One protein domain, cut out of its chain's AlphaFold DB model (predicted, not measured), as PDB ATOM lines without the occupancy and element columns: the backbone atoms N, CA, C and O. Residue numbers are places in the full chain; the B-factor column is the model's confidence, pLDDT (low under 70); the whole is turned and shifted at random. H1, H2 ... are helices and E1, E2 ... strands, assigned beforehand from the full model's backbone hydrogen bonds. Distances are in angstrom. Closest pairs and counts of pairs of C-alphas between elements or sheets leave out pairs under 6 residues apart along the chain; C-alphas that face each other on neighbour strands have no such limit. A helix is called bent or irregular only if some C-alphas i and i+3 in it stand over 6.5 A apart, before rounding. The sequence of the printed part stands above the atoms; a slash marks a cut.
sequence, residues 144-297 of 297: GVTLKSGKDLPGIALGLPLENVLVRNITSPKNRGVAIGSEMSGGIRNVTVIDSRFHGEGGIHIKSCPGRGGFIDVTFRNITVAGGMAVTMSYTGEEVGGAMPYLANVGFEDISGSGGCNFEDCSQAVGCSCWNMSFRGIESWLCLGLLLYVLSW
ATOM      1  N   GLY A 144     -97.977  73.808 147.349       97.56
ATOM      2  CA  GLY A 144     -98.299  72.829 148.393       97.56
ATOM      3  C   GLY A 144     -97.898  73.288 149.798       97.56
ATOM      4  O   GLY A 144     -98.688  73.215 150.740       97.56
ATOM      5  N   VAL A 145     -96.675  73.800 149.951       98.69
ATOM      6  CA  VAL A 145     -96.220  74.464 151.184       98.69
ATOM      7  C   VAL A 145     -95.641  75.825 150.831       98.69
ATOM      8  O   VAL A 145     -94.741  75.914 150.001       98.69
ATOM      9  N   THR A 146     -96.105  76.879 151.497       98.06
ATOM     10  CA  THR A 146     -95.586  78.238 151.309       98.06
ATOM     11  C   THR A 146     -95.050  78.815 152.606       98.06
ATOM     12  O   THR A 146     -95.735  78.802 153.635       98.06
ATOM     13  N   LEU A 147     -93.871  79.412 152.530       98.75
ATOM     14  CA  LEU A 147     -93.226  80.103 153.636       98.75
ATOM     15  C   LEU A 147     -93.170  81.598 153.312       98.75
ATOM     16  O   LEU A 147     -92.603  81.996 152.295       98.75
ATOM     17  N   LYS A 148     -93.820  82.410 154.144       98.12
ATOM     18  CA  LYS A 148     -94.074  83.836 153.910       98.12
ATOM     19  C   LYS A 148     -93.738  84.664 155.157       98.12
ATOM     20  O   LYS A 148     -93.484  84.124 156.229       98.12
ATOM     21  N   SER A 149     -93.709  85.980 155.033       96.69
ATOM     22  CA  SER A 149     -93.479  86.915 156.138       96.69
ATOM     23  C   SER A 149     -94.016  88.308 155.787       96.69
ATOM     24  O   SER A 149     -93.297  89.308 155.857       96.69
ATOM     25  N   GLY A 150     -95.256  88.374 155.304       91.38
ATOM     26  CA  GLY A 150     -95.882  89.612 154.842       91.38
ATOM     27  C   GLY A 150     -95.312  90.201 153.540       91.38
ATOM     28  O   GLY A 150     -94.272  89.800 153.016       91.38
ATOM     29  N   LYS A 151     -96.038  91.180 152.996       88.56
ATOM     30  CA  LYS A 151     -95.836  91.748 151.658       88.56
ATOM     31  C   LYS A 151     -95.581  93.253 151.700       88.56
ATOM     32  O   LYS A 151     -96.321  93.973 152.371       88.56
ATOM     33  N   ASP A 152     -94.607  93.705 150.917       86.94
ATOM     34  CA  ASP A 152     -94.267  95.102 150.610       86.94
ATOM     35  C   ASP A 152     -94.146  95.985 151.866       86.94
ATOM     36  O   ASP A 152     -93.769  95.507 152.938       86.94
ATOM     37  N   LEU A 153     -94.478  97.280 151.756       84.62
ATOM     38  CA  LEU A 153     -94.401  98.242 152.860       84.62
ATOM     39  C   LEU A 153     -95.050  97.756 154.163       84.62
ATOM     40  O   LEU A 153     -94.423  97.945 155.202       84.62
ATOM     41  N   PRO A 154     -96.253  97.142 154.184       83.44
ATOM     42  CA  PRO A 154     -96.792  96.627 155.441       83.44
ATOM     43  C   PRO A 154     -95.932  95.516 156.058       83.44
ATOM     44  O   PRO A 154     -95.743  95.513 157.272       83.44
ATOM     45  N   GLY A 155     -95.399  94.594 155.248       88.44
ATOM     46  CA  GLY A 155     -94.491  93.548 155.725       88.44
ATOM     47  C   GLY A 155     -93.175  94.127 156.253       88.44
ATOM     48  O   GLY A 155     -92.758  93.785 157.358       88.44
ATOM     49  N   ILE A 156     -92.587  95.076 155.517       89.25
ATOM     50  CA  ILE A 156     -91.378  95.812 155.923       89.25
ATOM     51  C   ILE A 156     -91.620  96.567 157.236       89.25
ATOM     52  O   ILE A 156     -90.807  96.495 158.152       89.25
ATOM     53  N   ALA A 157     -92.743  97.280 157.348       88.00
ATOM     54  CA  ALA A 157     -93.071  98.092 158.516       88.00
ATOM     55  C   ALA A 157     -93.309  97.249 159.775       88.00
ATOM     56  O   ALA A 157     -92.988  97.694 160.874       88.00
ATOM     57  N   LEU A 158     -93.876  96.046 159.626       90.88
ATOM     58  CA  LEU A 158     -94.014  95.102 160.733       90.88
ATOM     59  C   LEU A 158     -92.670  94.474 161.110       90.88
ATOM     60  O   LEU A 158     -92.419  94.273 162.296       90.88
ATOM     61  N   GLY A 159     -91.830  94.149 160.121       93.62
ATOM     62  CA  GLY A 159     -90.494  93.589 160.343       93.62
ATOM     63  C   GLY A 159     -90.502  92.268 161.119       93.62
ATOM     64  O   GLY A 159     -89.556  91.983 161.851       93.62
ATOM     65  N   LEU A 160     -91.591  91.496 161.023       96.50
ATOM     66  CA  LEU A 160     -91.744  90.218 161.713       96.50
ATOM     67  C   LEU A 160     -91.316  89.074 160.785       96.50
ATOM     68  O   LEU A 160     -92.035  88.800 159.818       96.50
ATOM     69  N   PRO A 161     -90.196  88.388 161.065       98.12
ATOM     70  CA  PRO A 161     -89.744  87.306 160.211       98.12
ATOM     71  C   PRO A 161     -90.546  86.023 160.436       98.12
ATOM     72  O   PRO A 161     -91.171  85.829 161.482       98.12
ATOM     73  N   LEU A 162     -90.479  85.126 159.457       98.81
ATOM     74  CA  LEU A 162     -90.700  83.700 159.670       98.81
ATOM     75  C   LEU A 162     -89.361  83.054 160.042       98.81
ATOM     76  O   LEU A 162     -88.378  83.207 159.314       98.81
ATOM     77  N   GLU A 163     -89.303  82.356 161.175       98.75
ATOM     78  CA  GLU A 163     -88.033  81.839 161.694       98.75
ATOM     79  C   GLU A 163     -88.138  80.492 162.413       98.75
ATOM     80  O   GLU A 163     -89.160  80.170 163.015       98.75
ATOM     81  N   ASN A 164     -87.049  79.717 162.379       98.88
ATOM     82  CA  ASN A 164     -86.952  78.386 162.988       98.88
ATOM     83  C   ASN A 164     -88.033  77.441 162.442       98.88
ATOM     84  O   ASN A 164     -88.956  77.036 163.156       98.88
ATOM     85  N   VAL A 165     -87.933  77.120 161.152       98.94
ATOM     86  CA  VAL A 165     -88.925  76.302 160.446       98.94
ATOM     87  C   VAL A 165     -88.301  75.003 159.960       98.94
ATOM     88  O   VAL A 165     -87.281  75.016 159.272       98.94
ATOM     89  N   LEU A 166     -88.958  73.885 160.258       98.94
ATOM     90  CA  LEU A 166     -88.667  72.587 159.661       98.94
ATOM     91  C   LEU A 166     -89.888  72.101 158.881       98.94
ATOM     92  O   LEU A 166     -90.968  71.925 159.442       98.94
ATOM     93  N   VAL A 167     -89.695  71.855 157.590       98.94
ATOM     94  CA  VAL A 167     -90.655  71.177 156.719       98.94
ATOM     95  C   VAL A 167     -90.056  69.829 156.345       98.94
ATOM     96  O   VAL A 167     -88.954  69.795 155.798       98.94
ATOM     97  N   ARG A 168     -90.730  68.713 156.638       98.94
ATOM     98  CA  ARG A 168     -90.200  67.387 156.290       98.94
ATOM     99  C   ARG A 168     -91.251  66.378 155.869       98.94
ATOM    100  O   ARG A 168     -92.396  66.487 156.273       98.94
ATOM    101  N   ASN A 169     -90.857  65.368 155.099       98.88
ATOM    102  CA  ASN A 169     -91.751  64.282 154.688       98.88
ATOM    103  C   ASN A 169     -93.063  64.778 154.045       98.88
ATOM    104  O   ASN A 169     -94.161  64.350 154.403       98.88
ATOM    105  N   ILE A 170     -92.948  65.720 153.106       98.81
ATOM    106  CA  ILE A 170     -94.085  66.218 152.327       98.81
ATOM    107  C   ILE A 170     -94.177  65.442 151.018       98.81
ATOM    108  O   ILE A 170     -93.184  65.294 150.305       98.81
ATOM    109  N   THR A 171     -95.376  64.977 150.677       98.69
ATOM    110  CA  THR A 171     -95.680  64.406 149.362       98.69
ATOM    111  C   THR A 171     -96.662  65.308 148.629       98.69
ATOM    112  O   THR A 171     -97.812  65.442 149.039       98.69
ATOM    113  N   SER A 172     -96.217  65.895 147.521       97.06
ATOM    114  CA  SER A 172     -97.018  66.762 146.656       97.06
ATOM    115  C   SER A 172     -97.028  66.180 145.240       97.06
ATOM    116  O   SER A 172     -96.100  66.435 144.471       97.06
ATOM    117  N   PRO A 173     -97.987  65.298 144.893       96.50
ATOM    118  CA  PRO A 173     -97.956  64.548 143.632       96.50
ATOM    119  C   PRO A 173     -98.432  65.352 142.417       96.50
ATOM    120  O   PRO A 173     -98.224  64.935 141.286       96.50
ATOM    121  N   LYS A 174     -99.103  66.472 142.662       89.06
ATOM    122  CA  LYS A 174     -99.502  67.504 141.700       89.06
ATOM    123  C   LYS A 174     -99.224  68.856 142.358       89.06
ATOM    124  O   LYS A 174     -98.849  68.823 143.526       89.06
ATOM    125  N   ASN A 175     -99.450  69.978 141.665       91.19
ATOM    126  CA  ASN A 175     -99.250  71.363 142.143       91.19
ATOM    127  C   ASN A 175     -97.825  71.949 141.973       91.19
ATOM    128  O   ASN A 175     -96.993  71.397 141.251       91.19
ATOM    129  N   ARG A 176     -97.551  73.113 142.580       94.62
ATOM    130  CA  ARG A 176     -96.302  73.882 142.421       94.62
ATOM    131  C   ARG A 176     -95.186  73.540 143.418       94.62
ATOM    132  O   ARG A 176     -94.095  74.097 143.315       94.62
ATOM    133  N   GLY A 177     -95.418  72.600 144.334       96.88
ATOM    134  CA  GLY A 177     -94.425  72.104 145.287       96.88
ATOM    135  C   GLY A 177     -94.238  73.008 146.508       96.88
ATOM    136  O   GLY A 177     -95.208  73.350 147.182       96.88
ATOM    137  N   VAL A 178     -92.992  73.351 146.836       98.50
ATOM    138  CA  VAL A 178     -92.643  74.231 147.960       98.50
ATOM    139  C   VAL A 178     -92.213  75.607 147.468       98.50
ATOM    140  O   VAL A 178     -91.346  75.737 146.603       98.50
ATOM    141  N   ALA A 179     -92.786  76.644 148.074       97.88
ATOM    142  CA  ALA A 179     -92.508  78.029 147.747       97.88
ATOM    143  C   ALA A 179     -91.992  78.829 148.946       97.88
ATOM    144  O   ALA A 179     -92.568  78.808 150.035       97.88
ATOM    145  N   ILE A 180     -90.942  79.614 148.718       98.25
ATOM    146  CA  ILE A 180     -90.476  80.660 149.631       98.25
ATOM    147  C   ILE A 180     -90.881  82.004 149.022       98.25
ATOM    148  O   ILE A 180     -90.438  82.341 147.924       98.25
ATOM    149  N   GLY A 181     -91.747  82.761 149.698       94.31
ATOM    150  CA  GLY A 181     -92.322  84.007 149.186       94.31
ATOM    151  C   GLY A 181     -93.608  83.818 148.348       94.31
ATOM    152  O   GLY A 181     -94.335  82.837 148.489       94.31
ATOM    153  N   SER A 182     -94.009  84.768 147.494       92.25
ATOM    154  CA  SER A 182     -93.316  86.037 147.208       92.25
ATOM    155  C   SER A 182     -93.429  87.081 148.323       92.25
ATOM    156  O   SER A 182     -92.708  88.074 148.332       92.25
ATOM    157  N   GLU A 183     -94.358  86.883 149.253       93.06
ATOM    158  CA  GLU A 183     -94.557  87.725 150.428       93.06
ATOM    159  C   GLU A 183     -93.489  87.406 151.476       93.06
ATOM    160  O   GLU A 183     -93.731  86.609 152.370       93.06
ATOM    161  N   MET A 184     -92.290  87.971 151.334       94.56
ATOM    162  CA  MET A 184     -91.131  87.690 152.200       94.56
ATOM    163  C   MET A 184     -90.544  88.950 152.865       94.56
ATOM    164  O   MET A 184     -89.409  88.968 153.337       94.56
ATOM    165  N   SER A 185     -91.333  90.021 152.933       93.81
ATOM    166  CA  SER A 185     -90.864  91.368 153.270       93.81
ATOM    167  C   SER A 185     -90.377  91.545 154.711       93.81
ATOM    168  O   SER A 185     -89.484  92.349 154.963       93.81
ATOM    169  N   GLY A 186     -90.935  90.787 155.657       95.25
ATOM    170  CA  GLY A 186     -90.462  90.704 157.044       95.25
ATOM    171  C   GLY A 186     -89.204  89.845 157.243       95.25
ATOM    172  O   GLY A 186     -88.605  89.900 158.314       95.25
ATOM    173  N   GLY A 187     -88.786  89.088 156.224       97.50
ATOM    174  CA  GLY A 187     -87.649  88.171 156.254       97.50
ATOM    175  C   GLY A 187     -88.006  86.723 156.609       97.50
ATOM    176  O   GLY A 187     -88.933  86.439 157.364       97.50
ATOM    177  N   ILE A 188     -87.230  85.789 156.069       98.69
ATOM    178  CA  ILE A 188     -87.346  84.345 156.277       98.69
ATOM    179  C   ILE A 188     -85.950  83.824 156.629       98.69
ATOM    180  O   ILE A 188     -85.011  84.040 155.866       98.69
ATOM    181  N   ARG A 189     -85.781  83.169 157.783       98.44
ATOM    182  CA  ARG A 189     -84.470  82.646 158.217       98.44
ATOM    183  C   ARG A 189     -84.550  81.336 158.968       98.44
ATOM    184  O   ARG A 189     -85.569  81.041 159.589       98.44
ATOM    185  N   ASN A 190     -83.432  80.615 158.997       98.62
ATOM    186  CA  ASN A 190     -83.317  79.336 159.685       98.62
ATOM    187  C   ASN A 190     -84.457  78.380 159.288       98.62
ATOM    188  O   ASN A 190     -85.239  77.918 160.126       98.62
ATOM    189  N   VAL A 191     -84.586  78.163 157.978       98.88
ATOM    190  CA  VAL A 191     -85.574  77.262 157.382       98.88
ATOM    191  C   VAL A 191     -84.869  76.044 156.804       98.88
ATOM    192  O   VAL A 191     -83.902  76.169 156.057       98.88
ATOM    193  N   THR A 192     -85.381  74.854 157.101       98.94
ATOM    194  CA  THR A 192     -84.971  73.614 156.437       98.94
ATOM    195  C   THR A 192     -86.182  72.916 155.834       98.94
ATOM    196  O   THR A 192     -87.169  72.674 156.527       98.94
ATOM    197  N   VAL A 193     -86.090  72.560 154.554       98.94
ATOM    198  CA  VAL A 193     -87.030  71.670 153.865       98.94
ATOM    199  C   VAL A 193     -86.289  70.379 153.539       98.94
ATOM    200  O   VAL A 193     -85.260  70.424 152.866       98.94
ATOM    201  N   ILE A 194     -86.773  69.239 154.033       98.88
ATOM    202  CA  ILE A 194     -86.037  67.974 153.947       98.88
ATOM    203  C   ILE A 194     -86.932  66.768 153.635       98.88
ATOM    204  O   ILE A 194     -88.132  66.785 153.903       98.88
ATOM    205  N   ASP A 195     -86.361  65.715 153.053       98.75
ATOM    206  CA  ASP A 195     -86.996  64.398 152.886       98.75
ATOM    207  C   ASP A 195     -88.367  64.469 152.187       98.75
ATOM    208  O   ASP A 195     -89.333  63.853 152.631       98.75
ATOM    209  N   SER A 196     -88.495  65.276 151.131       98.75
ATOM    210  CA  SER A 196     -89.795  65.598 150.515       98.75
ATOM    211  C   SER A 196     -89.842  65.293 149.016       98.75
ATOM    212  O   SER A 196     -88.819  65.237 148.336       98.75
ATOM    213  N   ARG A 197     -91.049  65.081 148.488       98.38
ATOM    214  CA  ARG A 197     -91.308  64.709 147.089       98.38
ATOM    215  C   ARG A 197     -92.293  65.695 146.468       98.38
ATOM    216  O   ARG A 197     -93.469  65.693 146.828       98.38
ATOM    217  N   PHE A 198     -91.831  66.506 145.521       97.88
ATOM    218  CA  PHE A 198     -92.641  67.496 144.804       97.88
ATOM    219  C   PHE A 198     -92.736  67.106 143.326       97.88
ATOM    220  O   PHE A 198     -91.880  67.445 142.514       97.88
ATOM    221  N   HIS A 199     -93.751  66.316 142.982       95.38
ATOM    222  CA  HIS A 199     -93.912  65.694 141.665       95.38
ATOM    223  C   HIS A 199     -95.000  66.344 140.792       95.38
ATOM    224  O   HIS A 199     -95.439  65.742 139.817       95.38
ATOM    225  N   GLY A 200     -95.434  67.559 141.133       92.44
ATOM    226  CA  GLY A 200     -96.333  68.343 140.290       92.44
ATOM    227  C   GLY A 200     -95.620  69.141 139.197       92.44
ATOM    228  O   GLY A 200     -94.452  68.903 138.891       92.44
ATOM    229  N   GLU A 201     -96.342  70.102 138.614       91.75
ATOM    230  CA  GLU A 201     -95.808  71.023 137.599       91.75
ATOM    231  C   GLU A 201     -94.673  71.904 138.138       91.75
ATOM    232  O   GLU A 201     -93.806  72.320 137.373       91.75
ATOM    233  N   GLY A 202     -94.669  72.187 139.445       91.25
ATOM    234  CA  GLY A 202     -93.565  72.866 140.123       91.25
ATOM    235  C   GLY A 202     -92.680  71.922 140.940       91.25
ATOM    236  O   GLY A 202     -92.712  70.699 140.810       91.25
ATOM    237  N   GLY A 203     -91.856  72.506 141.801       95.62
ATOM    238  CA  GLY A 203     -90.895  71.775 142.620       95.62
ATOM    239  C   GLY A 203     -90.420  72.635 143.778       95.62
ATOM    240  O   GLY A 203     -91.153  72.804 144.746       95.62
ATOM    241  N   ILE A 204     -89.214  73.190 143.688       97.38
ATOM    242  CA  ILE A 204     -88.722  74.186 144.651       97.38
ATOM    243  C   ILE A 204     -88.757  75.562 143.995       97.38
ATOM    244  O   ILE A 204     -88.156  75.743 142.940       97.38
ATOM    245  N   HIS A 205     -89.402  76.550 144.619       95.94
ATOM    246  CA  HIS A 205     -89.456  77.907 144.073       95.94
ATOM    247  C   HIS A 205     -89.203  78.983 145.128       95.94
ATOM    248  O   HIS A 205     -90.000  79.182 146.040       95.94
ATOM    249  N   ILE A 206     -88.120  79.740 144.978       95.75
ATOM    250  CA  ILE A 206     -87.926  80.989 145.718       95.75
ATOM    251  C   ILE A 206     -88.417  82.149 144.851       95.75
ATOM    252  O   ILE A 206     -87.997  82.292 143.705       95.75
ATOM    253  N   LYS A 207     -89.311  82.973 145.397       93.31
ATOM    254  CA  LYS A 207     -89.976  84.076 144.698       93.31
ATOM    255  C   LYS A 207     -89.739  85.377 145.455       93.31
ATOM    256  O   LYS A 207     -90.063  85.469 146.636       93.31
ATOM    257  N   SER A 208     -89.233  86.402 144.781       91.19
ATOM    258  CA  SER A 208     -89.193  87.774 145.290       91.19
ATOM    259  C   SER A 208     -89.065  88.782 144.143       91.19
ATOM    260  O   SER A 208     -89.004  88.398 142.975       91.19
ATOM    261  N   CYS A 209     -89.079  90.074 144.460       87.75
ATOM    262  CA  CYS A 209     -88.897  91.154 143.496       87.75
ATOM    263  C   CYS A 209     -88.396  92.440 144.165       87.75
ATOM    264  O   CYS A 209     -88.575  92.603 145.380       87.75
ATOM    265  N   PRO A 210     -87.819  93.386 143.399       86.31
ATOM    266  CA  PRO A 210     -87.619  94.752 143.866       86.31
ATOM    267  C   PRO A 210     -88.892  95.317 144.513       86.31
ATOM    268  O   PRO A 210     -90.004  95.067 144.050       86.31
ATOM    269  N   GLY A 211     -88.736  96.034 145.624       85.25
ATOM    270  CA  GLY A 211     -89.836  96.532 146.456       85.25
ATOM    271  C   GLY A 211     -90.231  95.608 147.614       85.25
ATOM    272  O   GLY A 211     -90.793  96.088 148.601       85.25
ATOM    273  N   ARG A 212     -89.900  94.306 147.564       88.75
ATOM    274  CA  ARG A 212     -90.200  93.384 148.675       88.75
ATOM    275  C   ARG A 212     -89.332  93.629 149.902       88.75
ATOM    276  O   ARG A 212     -89.837  93.465 151.010       88.75
ATOM    277  N   GLY A 213     -88.067  94.012 149.736       90.62
ATOM    278  CA  GLY A 213     -87.109  94.042 150.843       90.62
ATOM    279  C   GLY A 213     -86.908  92.661 151.479       90.62
ATOM    280  O   GLY A 213     -87.057  91.640 150.816       90.62
ATOM    281  N   GLY A 214     -86.603  92.630 152.778       93.06
ATOM    282  CA  GLY A 214     -86.458  91.389 153.539       93.06
ATOM    283  C   GLY A 214     -85.219  90.566 153.170       93.06
ATOM    284  O   GLY A 214     -84.362  90.980 152.387       93.06
ATOM    285  N   PHE A 215     -85.126  89.377 153.763       95.12
ATOM    286  CA  PHE A 215     -84.047  88.421 153.523       95.12
ATOM    287  C   PHE A 215     -84.573  86.983 153.437       95.12
ATOM    288  O   PHE A 215     -85.654  86.704 153.952       95.12
ATOM    289  N   ILE A 216     -83.822  86.075 152.812       96.50
ATOM    290  CA  ILE A 216     -84.119  84.633 152.767       96.50
ATOM    291  C   ILE A 216     -82.868  83.837 153.125       96.50
ATOM    292  O   ILE A 216     -81.853  83.987 152.454       96.50
ATOM    293  N   ASP A 217     -82.999  82.959 154.118       97.06
ATOM    294  CA  ASP A 217     -82.030  81.943 154.546       97.06
ATOM    295  C   ASP A 217     -82.754  80.591 154.688       97.06
ATOM    296  O   ASP A 217     -83.652  80.432 155.525       97.06
ATOM    297  N   VAL A 218     -82.420  79.649 153.797       98.38
ATOM    298  CA  VAL A 218     -83.132  78.375 153.625       98.38
ATOM    299  C   VAL A 218     -82.220  77.275 153.082       98.38
ATOM    300  O   VAL A 218     -81.449  77.482 152.148       98.38
ATOM    301  N   THR A 219     -82.355  76.065 153.622       98.50
ATOM    302  CA  THR A 219     -81.713  74.855 153.091       98.50
ATOM    303  C   THR A 219     -82.755  73.848 152.612       98.50
ATOM    304  O   THR A 219     -83.694  73.515 153.335       98.50
ATOM    305  N   PHE A 220     -82.555  73.327 151.407       98.56
ATOM    306  CA  PHE A 220     -83.302  72.230 150.802       98.56
ATOM    307  C   PHE A 220     -82.416  70.986 150.787       98.56
ATOM    308  O   PHE A 220     -81.306  71.049 150.260       98.56
ATOM    309  N   ARG A 221     -82.873  69.864 151.356       98.50
ATOM    310  CA  ARG A 221     -82.074  68.631 151.443       98.50
ATOM    311  C   ARG A 221     -82.872  67.372 151.112       98.50
ATOM    312  O   ARG A 221     -83.958  67.197 151.646       98.50
ATOM    313  N   ASN A 222     -82.308  66.448 150.337       98.31
ATOM    314  CA  ASN A 222     -82.915  65.141 150.053       98.31
ATOM    315  C   ASN A 222     -84.350  65.275 149.507       98.31
ATOM    316  O   ASN A 222     -85.326  64.848 150.131       98.31
ATOM    317  N   ILE A 223     -84.480  65.949 148.362       98.12
ATOM    318  CA  ILE A 223     -85.775  66.237 147.732       98.12
ATOM    319  C   ILE A 223     -85.809  65.665 146.317       98.12
ATOM    320  O   ILE A 223     -84.852  65.807 145.555       98.12
ATOM    321  N   THR A 224     -86.942  65.065 145.945       96.94
ATOM    322  CA  THR A 224     -87.221  64.666 144.559       96.94
ATOM    323  C   THR A 224     -88.182  65.659 143.902       96.94
ATOM    324  O   THR A 224     -89.259  65.924 144.443       96.94
ATOM    325  N   VAL A 225     -87.816  66.212 142.740       95.94
ATOM    326  CA  VAL A 225     -88.625  67.204 142.006       95.94
ATOM    327  C   VAL A 225     -88.975  66.752 140.585       95.94
ATOM    328  O   VAL A 225     -88.112  66.292 139.841       95.94
ATOM    329  N   ALA A 226     -90.231  66.932 140.164       94.12
ATOM    330  CA  ALA A 226     -90.626  66.732 138.763       94.12
ATOM    331  C   ALA A 226     -90.628  68.045 137.966       94.12
ATOM    332  O   ALA A 226     -90.084  68.071 136.863       94.12
ATOM    333  N   GLY A 227     -91.173  69.128 138.537       91.81
ATOM    334  CA  GLY A 227     -91.227  70.459 137.919       91.81
ATOM    335  C   GLY A 227     -89.946  71.293 138.037       91.81
ATOM    336  O   GLY A 227     -89.824  72.330 137.395       91.81
ATOM    337  N   GLY A 228     -88.962  70.820 138.809       92.62
ATOM    338  CA  GLY A 228     -87.619  71.403 138.866       92.62
ATOM    339  C   GLY A 228     -87.403  72.390 140.010       92.62
ATOM    340  O   GLY A 228     -88.046  72.311 141.058       92.62
ATOM    341  N   MET A 229     -86.439  73.292 139.829       92.25
ATOM    342  CA  MET A 229     -86.047  74.285 140.829       92.25
ATOM    343  C   MET A 229     -85.975  75.673 140.206       92.25
ATOM    344  O   MET A 229     -85.405  75.841 139.130       92.25
ATOM    345  N   ALA A 230     -86.490  76.680 140.900       91.50
ATOM    346  CA  ALA A 230     -86.461  78.051 140.426       91.50
ATOM    347  C   ALA A 230     -86.137  79.057 141.535       91.50
ATOM    348  O   ALA A 230     -86.586  78.931 142.676       91.50
ATOM    349  N   VAL A 231     -85.392  80.099 141.172       90.81
ATOM    350  CA  VAL A 231     -85.234  81.329 141.950       90.81
ATOM    351  C   VAL A 231     -85.599  82.485 141.029       90.81
ATOM    352  O   VAL A 231     -84.896  82.765 140.062       90.81
ATOM    353  N   THR A 232     -86.717  83.139 141.326       89.44
ATOM    354  CA  THR A 232     -87.257  84.255 140.547       89.44
ATOM    355  C   THR A 232     -87.200  85.512 141.398       89.44
ATOM    356  O   THR A 232     -87.971  85.651 142.347       89.44
ATOM    357  N   MET A 233     -86.285  86.415 141.049       86.25
ATOM    358  CA  MET A 233     -86.081  87.712 141.710       86.25
ATOM    359  C   MET A 233     -86.725  88.869 140.938       86.25
ATOM    360  O   MET A 233     -86.604  90.018 141.345       86.25
ATOM    361  N   SER A 234     -87.430  88.572 139.844       84.38
ATOM    362  CA  SER A 234     -88.261  89.503 139.074       84.38
ATOM    363  C   SER A 234     -89.763  89.192 139.192       84.38
ATOM    364  O   SER A 234     -90.547  89.474 138.286       84.38
ATOM    365  N   TYR A 235     -90.194  88.575 140.302       86.50
ATOM    366  CA  TYR A 235     -91.594  88.188 140.490       86.50
ATOM    367  C   TYR A 235     -92.542  89.402 140.474       86.50
ATOM    368  O   TYR A 235     -92.128  90.553 140.590       86.50
ATOM    369  N   THR A 236     -93.848  89.171 140.352       72.31
ATOM    370  CA  THR A 236     -94.822  90.267 140.282       72.31
ATOM    371  C   THR A 236     -94.832  91.104 141.570       72.31
ATOM    372  O   THR A 236     -95.114  90.610 142.667       72.31
ATOM    373  N   GLY A 237     -94.557  92.404 141.455       59.34
ATOM    374  CA  GLY A 237     -94.616  93.350 142.567       59.34
ATOM    375  C   GLY A 237     -94.464  94.799 142.127       59.34
ATOM    376  O   GLY A 237     -93.996  95.083 141.029       59.34
ATOM    377  N   GLU A 238     -94.912  95.709 142.987       58.97
ATOM    378  CA  GLU A 238     -94.683  97.140 142.814       58.97
ATOM    379  C   GLU A 238     -93.283  97.468 143.356       58.97
ATOM    380  O   GLU A 238     -92.922  97.003 144.440       58.97
ATOM    381  N   GLU A 239     -92.497  98.276 142.637       60.88
ATOM    382  CA  GLU A 239     -91.245  98.838 143.160       60.88
ATOM    383  C   GLU A 239     -91.559  99.854 144.265       60.88
ATOM    384  O   GLU A 239     -91.540 101.070 144.067       60.88
ATOM    385  N   VAL A 240     -91.908  99.367 145.453       59.62
ATOM    386  CA  VAL A 240     -92.253 100.243 146.566       59.62
ATOM    387  C   VAL A 240     -91.007 100.557 147.389       59.62
ATOM    388  O   VAL A 240     -90.388  99.682 147.989       59.62
ATOM    389  N   GLY A 241     -90.633 101.837 147.432       59.53
ATOM    390  CA  GLY A 241     -89.646 102.360 148.383       59.53
ATOM    391  C   GLY A 241     -88.196 101.907 148.175       59.53
ATOM    392  O   GLY A 241     -87.391 102.084 149.084       59.53
ATOM    393  N   GLY A 242     -87.852 101.320 147.021       74.25
ATOM    394  CA  GLY A 242     -86.485 100.877 146.710       74.25
ATOM    395  C   GLY A 242     -85.969  99.735 147.595       74.25
ATOM    396  O   GLY A 242     -84.764  99.491 147.637       74.25
ATOM    397  N   ALA A 243     -86.855  99.050 148.324       85.62
ATOM    398  CA  ALA A 243     -86.486  97.965 149.222       85.62
ATOM    399  C   ALA A 243     -86.109  96.713 148.418       85.62
ATOM    400  O   ALA A 243     -86.960  96.079 147.796       85.62
ATOM    401  N   MET A 244     -84.831  96.349 148.436       87.44
ATOM    402  CA  MET A 244     -84.329  95.221 147.657       87.44
ATOM    403  C   MET A 244     -84.269  93.935 148.487       87.44
ATOM    404  O   MET A 244     -83.787  93.978 149.622       87.44
ATOM    405  N   PRO A 245     -84.751  92.800 147.957       89.25
ATOM    406  CA  PRO A 245     -84.656  91.520 148.641       89.25
ATOM    407  C   PRO A 245     -83.234  90.958 148.624       89.25
ATOM    408  O   PRO A 245     -82.502  91.077 147.636       89.25
ATOM    409  N   TYR A 246     -82.874  90.293 149.722       89.19
ATOM    410  CA  TYR A 246     -81.554  89.700 149.921       89.19
ATOM    411  C   TYR A 246     -81.638  88.189 150.179       89.19
ATOM    412  O   TYR A 246     -82.138  87.750 151.210       89.19
ATOM    413  N   LEU A 247     -81.147  87.367 149.255       89.00
ATOM    414  CA  LEU A 247     -81.041  85.919 149.452       89.00
ATOM    415  C   LEU A 247     -79.639  85.619 149.978       89.00
ATOM    416  O   LEU A 247     -78.656  85.907 149.298       89.00
ATOM    417  N   ALA A 248     -79.547  85.041 151.173       85.50
ATOM    418  CA  ALA A 248     -78.286  84.702 151.812       85.50
ATOM    419  C   ALA A 248     -78.351  83.335 152.475       85.50
ATOM    420  O   ALA A 248     -79.250  83.077 153.265       85.50
ATOM    421  N   ASN A 249     -77.347  82.496 152.219       90.25
ATOM    422  CA  ASN A 249     -77.270  81.133 152.756       90.25
ATOM    423  C   ASN A 249     -78.401  80.247 152.207       90.25
ATOM    424  O   ASN A 249     -79.175  79.646 152.949       90.25
ATOM    425  N   VAL A 250     -78.506  80.184 150.880       93.12
ATOM    426  CA  VAL A 250     -79.470  79.305 150.209       93.12
ATOM    427  C   VAL A 250     -78.765  78.024 149.781       93.12
ATOM    428  O   VAL A 250     -77.915  78.054 148.893       93.12
ATOM    429  N   GLY A 251     -79.108  76.903 150.411       93.56
ATOM    430  CA  GLY A 251     -78.481  75.608 150.145       93.56
ATOM    431  C   GLY A 251     -79.403  74.629 149.431       93.56
ATOM    432  O   GLY A 251     -80.561  74.476 149.812       93.56
ATOM    433  N   PHE A 252     -78.871  73.926 148.436       94.06
ATOM    434  CA  PHE A 252     -79.511  72.796 147.766       94.06
ATOM    435  C   PHE A 252     -78.613  71.565 147.900       94.06
ATOM    436  O   PHE A 252     -77.490  71.543 147.390       94.06
ATOM    437  N   GLU A 253     -79.100  70.540 148.591       95.50
ATOM    438  CA  GLU A 253     -78.344  69.338 148.930       95.50
ATOM    439  C   GLU A 253     -79.122  68.079 148.528       95.50
ATOM    440  O   GLU A 253     -80.260  67.886 148.940       95.50
ATOM    441  N   ASP A 254     -78.509  67.197 147.743       95.88
ATOM    442  CA  ASP A 254     -79.075  65.902 147.353       95.88
ATOM    443  C   ASP A 254     -80.467  66.043 146.698       95.88
ATOM    444  O   ASP A 254     -81.470  65.501 147.167       95.88
ATOM    445  N   ILE A 255     -80.529  66.826 145.613       94.75
ATOM    446  CA  ILE A 255     -81.756  67.051 144.837       94.75
ATOM    447  C   ILE A 255     -81.723  66.211 143.558       94.75
ATOM    448  O   ILE A 255     -80.787  66.312 142.759       94.75
ATOM    449  N   SER A 256     -82.765  65.408 143.350       93.75
ATOM    450  CA  SER A 256     -82.917  64.499 142.202       93.75
ATOM    451  C   SER A 256     -84.259  64.690 141.490       93.75
ATOM    452  O   SER A 256     -85.165  65.341 142.018       93.75
ATOM    453  N   GLY A 257     -84.408  64.125 140.289       90.31
ATOM    454  CA  GLY A 257     -85.674  64.123 139.546       90.31
ATOM    455  C   GLY A 257     -85.537  64.576 138.093       90.31
ATOM    456  O   GLY A 257     -84.501  64.347 137.483       90.31
ATOM    457  N   SER A 258     -86.576  65.174 137.503       86.56
ATOM    458  CA  SER A 258     -86.641  65.402 136.043       86.56
ATOM    459  C   SER A 258     -86.705  66.862 135.585       86.56
ATOM    460  O   SER A 258     -86.458  67.127 134.410       86.56
ATOM    461  N   GLY A 259     -87.068  67.804 136.457       85.12
ATOM    462  CA  GLY A 259     -87.320  69.197 136.062       85.12
ATOM    463  C   GLY A 259     -86.065  70.073 136.032       85.12
ATOM    464  O   GLY A 259     -85.155  69.889 136.826       85.12
ATOM    465  N   GLY A 260     -86.007  71.057 135.135       86.38
ATOM    466  CA  GLY A 260     -84.835  71.931 135.001       86.38
ATOM    467  C   GLY A 260     -84.609  72.892 136.179       86.38
ATOM    468  O   GLY A 260     -85.464  73.074 137.044       86.38
ATOM    469  N   CYS A 261     -83.450  73.549 136.178       87.38
ATOM    470  CA  CYS A 261     -83.105  74.634 137.091       87.38
ATOM    471  C   CYS A 261     -83.220  75.987 136.385       87.38
ATOM    472  O   CYS A 261     -82.635  76.170 135.320       87.38
ATOM    473  N   ASN A 262     -83.905  76.950 136.999       85.94
ATOM    474  CA  ASN A 262     -83.953  78.337 136.543       85.94
ATOM    475  C   ASN A 262     -83.552  79.291 137.679       85.94
ATOM    476  O   ASN A 262     -84.358  79.596 138.555       85.94
ATOM    477  N   PHE A 263     -82.310  79.781 137.653       81.88
ATOM    478  CA  PHE A 263     -81.824  80.799 138.596       81.88
ATOM    479  C   PHE A 263     -81.353  82.079 137.888       81.88
ATOM    480  O   PHE A 263     -80.558  82.831 138.447       81.88
ATOM    481  N   GLU A 264     -81.801  82.323 136.650       65.31
ATOM    482  CA  GLU A 264     -81.281  83.403 135.790       65.31
ATOM    483  C   GLU A 264     -81.420  84.794 136.443       65.31
ATOM    484  O   GLU A 264     -80.507  85.625 136.372       65.31
ATOM    485  N   ASP A 265     -82.490  84.998 137.211       68.75
ATOM    486  CA  ASP A 265     -82.786  86.255 137.900       68.75
ATOM    487  C   ASP A 265     -81.831  86.600 139.050       68.75
ATOM    488  O   ASP A 265     -81.725  87.772 139.410       68.75
ATOM    489  N   CYS A 266     -81.105  85.631 139.620       66.56
ATOM    490  CA  CYS A 266     -80.133  85.918 140.683       66.56
ATOM    491  C   CYS A 266     -78.965  86.795 140.207       66.56
ATOM    492  O   CYS A 266     -78.328  87.458 141.020       66.56
ATOM    493  N   SER A 267     -78.692  86.798 138.898       56.47
ATOM    494  CA  SER A 267     -77.615  87.580 138.276       56.47
ATOM    495  C   SER A 267     -78.112  88.807 137.500       56.47
ATOM    496  O   SER A 267     -77.321  89.702 137.209       56.47
ATOM    497  N   GLN A 268     -79.408  88.857 137.165       54.28
ATOM    498  CA  GLN A 268     -79.979  89.865 136.262       54.28
ATOM    499  C   GLN A 268     -80.943  90.854 136.930       54.28
ATOM    500  O   GLN A 268     -81.152  91.943 136.395       54.28
ATOM    501  N   ALA A 269     -81.524  90.525 138.087       56.53
ATOM    502  CA  ALA A 269     -82.449  91.429 138.765       56.53
ATOM    503  C   ALA A 269     -81.692  92.609 139.406       56.53
ATOM    504  O   ALA A 269     -81.030  92.466 140.436       56.53
ATOM    505  N   VAL A 270     -81.800  93.794 138.795       57.34
ATOM    506  CA  VAL A 270     -81.142  95.027 139.254       57.34
ATOM    507  C   VAL A 270     -81.528  95.325 140.707       57.34
ATOM    508  O   VAL A 270     -82.698  95.509 141.030       57.34
ATOM    509  N   GLY A 271     -80.526  95.378 141.588       58.12
ATOM    510  CA  GLY A 271     -80.692  95.681 143.012       58.12
ATOM    511  C   GLY A 271     -80.975  94.472 143.909       58.12
ATOM    512  O   GLY A 271     -80.748  94.576 145.110       58.12
ATOM    513  N   CYS A 272     -81.385  93.324 143.363       67.81
ATOM    514  CA  CYS A 272     -81.473  92.078 144.128       67.81
ATOM    515  C   CYS A 272     -80.077  91.468 144.309       67.81
ATOM    516  O   CYS A 272     -79.173  91.690 143.504       67.81
ATOM    517  N   SER A 273     -79.872  90.695 145.373       73.50
ATOM    518  CA  SER A 273     -78.596  90.007 145.588       73.50
ATOM    519  C   SER A 273     -78.826  88.591 146.091       73.50
ATOM    520  O   SER A 273     -79.481  88.392 147.114       73.50
ATOM    521  N   CYS A 274     -78.272  87.622 145.364       81.50
ATOM    522  CA  CYS A 274     -78.145  86.237 145.797       81.50
ATOM    523  C   CYS A 274     -76.696  86.005 146.224       81.50
ATOM    524  O   CYS A 274     -75.782  86.149 145.418       81.50
ATOM    525  N   TRP A 275     -76.483  85.680 147.495       81.50
ATOM    526  CA  TRP A 275     -75.156  85.508 148.069       81.50
ATOM    527  C   TRP A 275     -75.066  84.208 148.863       81.50
ATOM    528  O   TRP A 275     -76.032  83.782 149.496       81.50
ATOM    529  N   ASN A 276     -73.889  83.579 148.842       83.81
ATOM    530  CA  ASN A 276     -73.637  82.311 149.527       83.81
ATOM    531  C   ASN A 276     -74.684  81.229 149.178       83.81
ATOM    532  O   ASN A 276     -75.339  80.660 150.054       83.81
ATOM    533  N   MET A 277     -74.876  80.996 147.878       85.88
ATOM    534  CA  MET A 277     -75.676  79.876 147.388       85.88
ATOM    535  C   MET A 277     -74.810  78.620 147.287       85.88
ATOM    536  O   MET A 277     -73.712  78.673 146.731       85.88
ATOM    537  N   SER A 278     -75.298  77.483 147.782       86.50
ATOM    538  CA  SER A 278     -74.573  76.212 147.731       86.50
ATOM    539  C   SER A 278     -75.378  75.127 147.020       86.50
ATOM    540  O   SER A 278     -76.595  75.028 147.156       86.50
ATOM    541  N   PHE A 279     -74.675  74.307 146.240       88.00
ATOM    542  CA  PHE A 279     -75.249  73.195 145.490       88.00
ATOM    543  C   PHE A 279     -74.380  71.960 145.700       88.00
ATOM    544  O   PHE A 279     -73.192  71.962 145.369       88.00
ATOM    545  N   ARG A 280     -74.960  70.893 146.244       89.94
ATOM    546  CA  ARG A 280     -74.280  69.621 146.496       89.94
ATOM    547  C   ARG A 280     -75.202  68.469 146.121       89.94
ATOM    548  O   ARG A 280     -76.371  68.495 146.464       89.94
ATOM    549  N   GLY A 281     -74.680  67.451 145.436       88.12
ATOM    550  CA  GLY A 281     -75.471  66.253 145.122       88.12
ATOM    551  C   GLY A 281     -76.668  66.519 144.201       88.12
ATOM    552  O   GLY A 281     -77.687  65.852 144.322       88.12
ATOM    553  N   ILE A 282     -76.568  67.505 143.304       87.44
ATOM    554  CA  ILE A 282     -77.617  67.800 142.321       87.44
ATOM    555  C   ILE A 282     -77.419  66.904 141.098       87.44
ATOM    556  O   ILE A 282     -76.332  66.899 140.511       87.44
ATOM    557  N   GLU A 283     -78.449  66.161 140.692       81.69
ATOM    558  CA  GLU A 283     -78.383  65.351 139.471       81.69
ATOM    559  C   GLU A 283     -78.136  66.243 138.246       81.69
ATOM    560  O   GLU A 283     -78.866  67.199 137.974       81.69
ATOM    561  N   SER A 284     -77.057  65.952 137.512       55.75
ATOM    562  CA  SER A 284     -76.410  66.909 136.608       55.75
ATOM    563  C   SER A 284     -77.317  67.448 135.507       55.75
ATOM    564  O   SER A 284     -77.151  68.604 135.135       55.75
ATOM    565  N   TRP A 285     -78.283  66.664 135.009       64.19
ATOM    566  CA  TRP A 285     -79.215  67.107 133.964       64.19
ATOM    567  C   TRP A 285     -80.148  68.237 134.408       64.19
ATOM    568  O   TRP A 285     -80.614  68.982 133.552       64.19
ATOM    569  N   LEU A 286     -80.393  68.395 135.716       63.91
ATOM    570  CA  LEU A 286     -81.302  69.417 136.235       63.91
ATOM    571  C   LEU A 286     -80.728  70.811 135.941       63.91
ATOM    572  O   LEU A 286     -81.445  71.703 135.495       63.91
ATOM    573  N   CYS A 287     -79.416  70.993 136.137       69.38
ATOM    574  CA  CYS A 287     -78.770  72.309 136.160       69.38
ATOM    575  C   CYS A 287     -77.599  72.465 135.158       69.38
ATOM    576  O   CYS A 287     -76.697  73.268 135.416       69.38
ATOM    577  N   LEU A 288     -77.594  71.730 134.032       58.31
ATOM    578  CA  LEU A 288     -76.478  71.613 133.059       58.31
ATOM    579  C   LEU A 288     -75.824  72.941 132.591       58.31
ATOM    580  O   LEU A 288     -74.695  72.901 132.111       58.31
ATOM    581  N   GLY A 289     -76.479  74.104 132.737       55.06
ATOM    582  CA  GLY A 289     -75.935  75.421 132.359       55.06
ATOM    583  C   GLY A 289     -75.645  76.416 133.499       55.06
ATOM    584  O   GLY A 289     -74.977  77.416 133.257       55.06
ATOM    585  N   LEU A 290     -76.110  76.173 134.732       56.22
ATOM    586  CA  LEU A 290     -76.174  77.203 135.792       56.22
ATOM    587  C   LEU A 290     -75.068  77.119 136.856       56.22
ATOM    588  O   LEU A 290     -74.665  78.145 137.404       56.22
ATOM    589  N   LEU A 291     -74.511  75.931 137.108       51.84
ATOM    590  CA  LEU A 291     -73.448  75.731 138.111       51.84
ATOM    591  C   LEU A 291     -72.156  76.523 137.815       51.84
ATOM    592  O   LEU A 291     -71.393  76.807 138.734       51.84
ATOM    593  N   LEU A 292     -71.922  76.923 136.560       46.12
ATOM    594  CA  LEU A 292     -70.733  77.686 136.148       46.12
ATOM    595  C   LEU A 292     -70.812  79.192 136.471       46.12
ATOM    596  O   LEU A 292     -69.772  79.841 136.570       46.12
ATOM    597  N   TYR A 293     -72.014  79.749 136.665       46.12
ATOM    598  CA  TYR A 293     -72.213  81.187 136.913       46.12
ATOM    599  C   TYR A 293     -72.392  81.543 138.392       46.12
ATOM    600  O   TYR A 293     -72.139  82.682 138.769       46.12
ATOM    601  N   VAL A 294     -72.803  80.591 139.237       48.97
ATOM    602  CA  VAL A 294     -73.064  80.854 140.665       48.97
ATOM    603  C   VAL A 294     -71.819  80.650 141.540       48.97
ATOM    604  O   VAL A 294     -71.700  81.271 142.586       48.97
ATOM    605  N   LEU A 295     -70.849  79.838 141.101       41.91
ATOM    606  CA  LEU A 295     -69.593  79.590 141.832       41.91
ATOM    607  C   LEU A 295     -68.506  80.661 141.599       41.91
ATOM    608  O   LEU A 295     -67.397  80.521 142.112       41.91
ATOM    609  N   SER A 296     -68.785  81.690 140.797       37.62
ATOM    610  CA  SER A 296     -67.820  82.727 140.401       37.62
ATOM    611  C   SER A 296     -67.994  84.077 141.115       37.62
ATOM    612  O   SER A 296     -67.352  85.046 140.708       37.62
ATOM    613  N   TRP A 297     -68.788  84.134 142.195       40.47
ATOM    614  CA  TRP A 297     -69.050  85.345 142.991       40.47
ATOM    615  C   TRP A 297     -68.842  85.129 144.489       40.47
ATOM    616  O   TRP A 297     -69.361  84.125 145.025       40.47
TER     617      TRP A 297
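Overview. This is residues 144 to 297 of the 297 residues of a protein of Polarella glacialis (UniProt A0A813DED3). The chain winds in stacked turns, a solenoid flattened into a sandwich: each turn runs through a short strand in one wall, E1, E3, E5 or E7, and then through a long, bent strand in the facing wall, E2, E4, E6 or E8, until the last named strand, E9, closes the long-strand wall. H1 sits out beyond the strands in the link from E1 to E2, residues 233 to 245 make a long loop between E7 and E8, and H3 lies beyond E9 at the last-turn end of the stack. The printed part has 154 residues with three named helices and nine named strands, in the order E1, H1, E2, E3, E4, E5, E6, E7, E8, H2, E9, H3, and its class is mostly strand. The sheets run E2, E4, E6, E8, E9 and E1, E3, E5, E7, and in both the neighbours are parallel. The whole is compact, with a radius of gyration of the C-alphas of 14.5 A and spans of 39 by 32 by 24 A.

Arrangement. Begin with E1, residues 145 to 148, and look for its parallel neighbour E3, residues 177 to 180, where N 179 and O 145 are 2.8 A apart, within hydrogen-bond range. E3 is followed across this sheet by E5, residues 203 to 207, with N 178 and O 203 at 2.8 A, and E5 by the edge strand E7, residues 229 to 232, with N 230 and O 204 at 2.8 A. After E1 comes H1, residues 152 to 158, which is on neither this sheet nor the larger one. The larger sheet, twisted, starts at the edge strand E2, residues 162 to 172, beside E4, residues 188 to 198, with N 167 and O 192 at 2.9 A. Next come E6, residues 215 to 225, with N 193 and O 219 at 2.9 A, and E8, residues 246 to 257, with N 220 and O 251 at 2.8 A. E9, residues 273 to 280, is the other edge strand, with N 252 and O 278 at 2.8 A. The two sheets form a sandwich, two sheets face to face, with 54 pairs of C-alphas within 10 A, and their strands stand at 10 degrees to each other. Look for bends of 79 degrees at residue 169 in E2, 88 at 195 in E4, 92 at 222 in E6, 73 at 254 in E8 and 54 at 276 in E9. E8, H2 and E9 form a strand-helix-strand unit, two parallel neighbour strands with a helix between, and its crossover is right-handed. H2, residues 265 to 268, only grazes both sheets; its closest C-alphas to E7 are those of Thr 232 and Asp 265, 5.6 A apart. H3, residues 291 to 294, only grazes the larger sheet; its closest C-alphas to E9 are those of Met 277 and Val 294, 7.3 A apart. In H1 every O i to N i+4 pair is within hydrogen-bond range; H2 and H3 are too short for such a pair, and their one O i to N i+3 pair is within range in H2 but not in H3.

Along the chain. Find C-alpha 145 at (-96.220, 74.464, 151.184), where E1 begins. H1 runs 10.1 A from its first to its last C-alpha. From C-alpha 162 at (-90.700, 83.700, 159.670), E2 runs 22.3 A; E4 runs 21.1 A, E6 24.6 A, E8 27.9 A and E9 20.9 A. The shorter strand E5 measures 12.5 A. H3 ends at C-alpha 294, at (-73.064, 80.854, 140.665).

Size, cuts and confidence. The two C-alphas farthest apart are those of Ala 157 and Trp 285, 41.9 A. The printed part has no cut and ends at the chain's last residue, 297. The link from E7 to E8, 13 residues, is long. Residues 261 to 262 pair in parallel with residues 229 to 230 of E7. Mean pLDDT of the printed part is 86.0; it is under 70 at residues 237 to 241, 264 to 272 and 284 to 297.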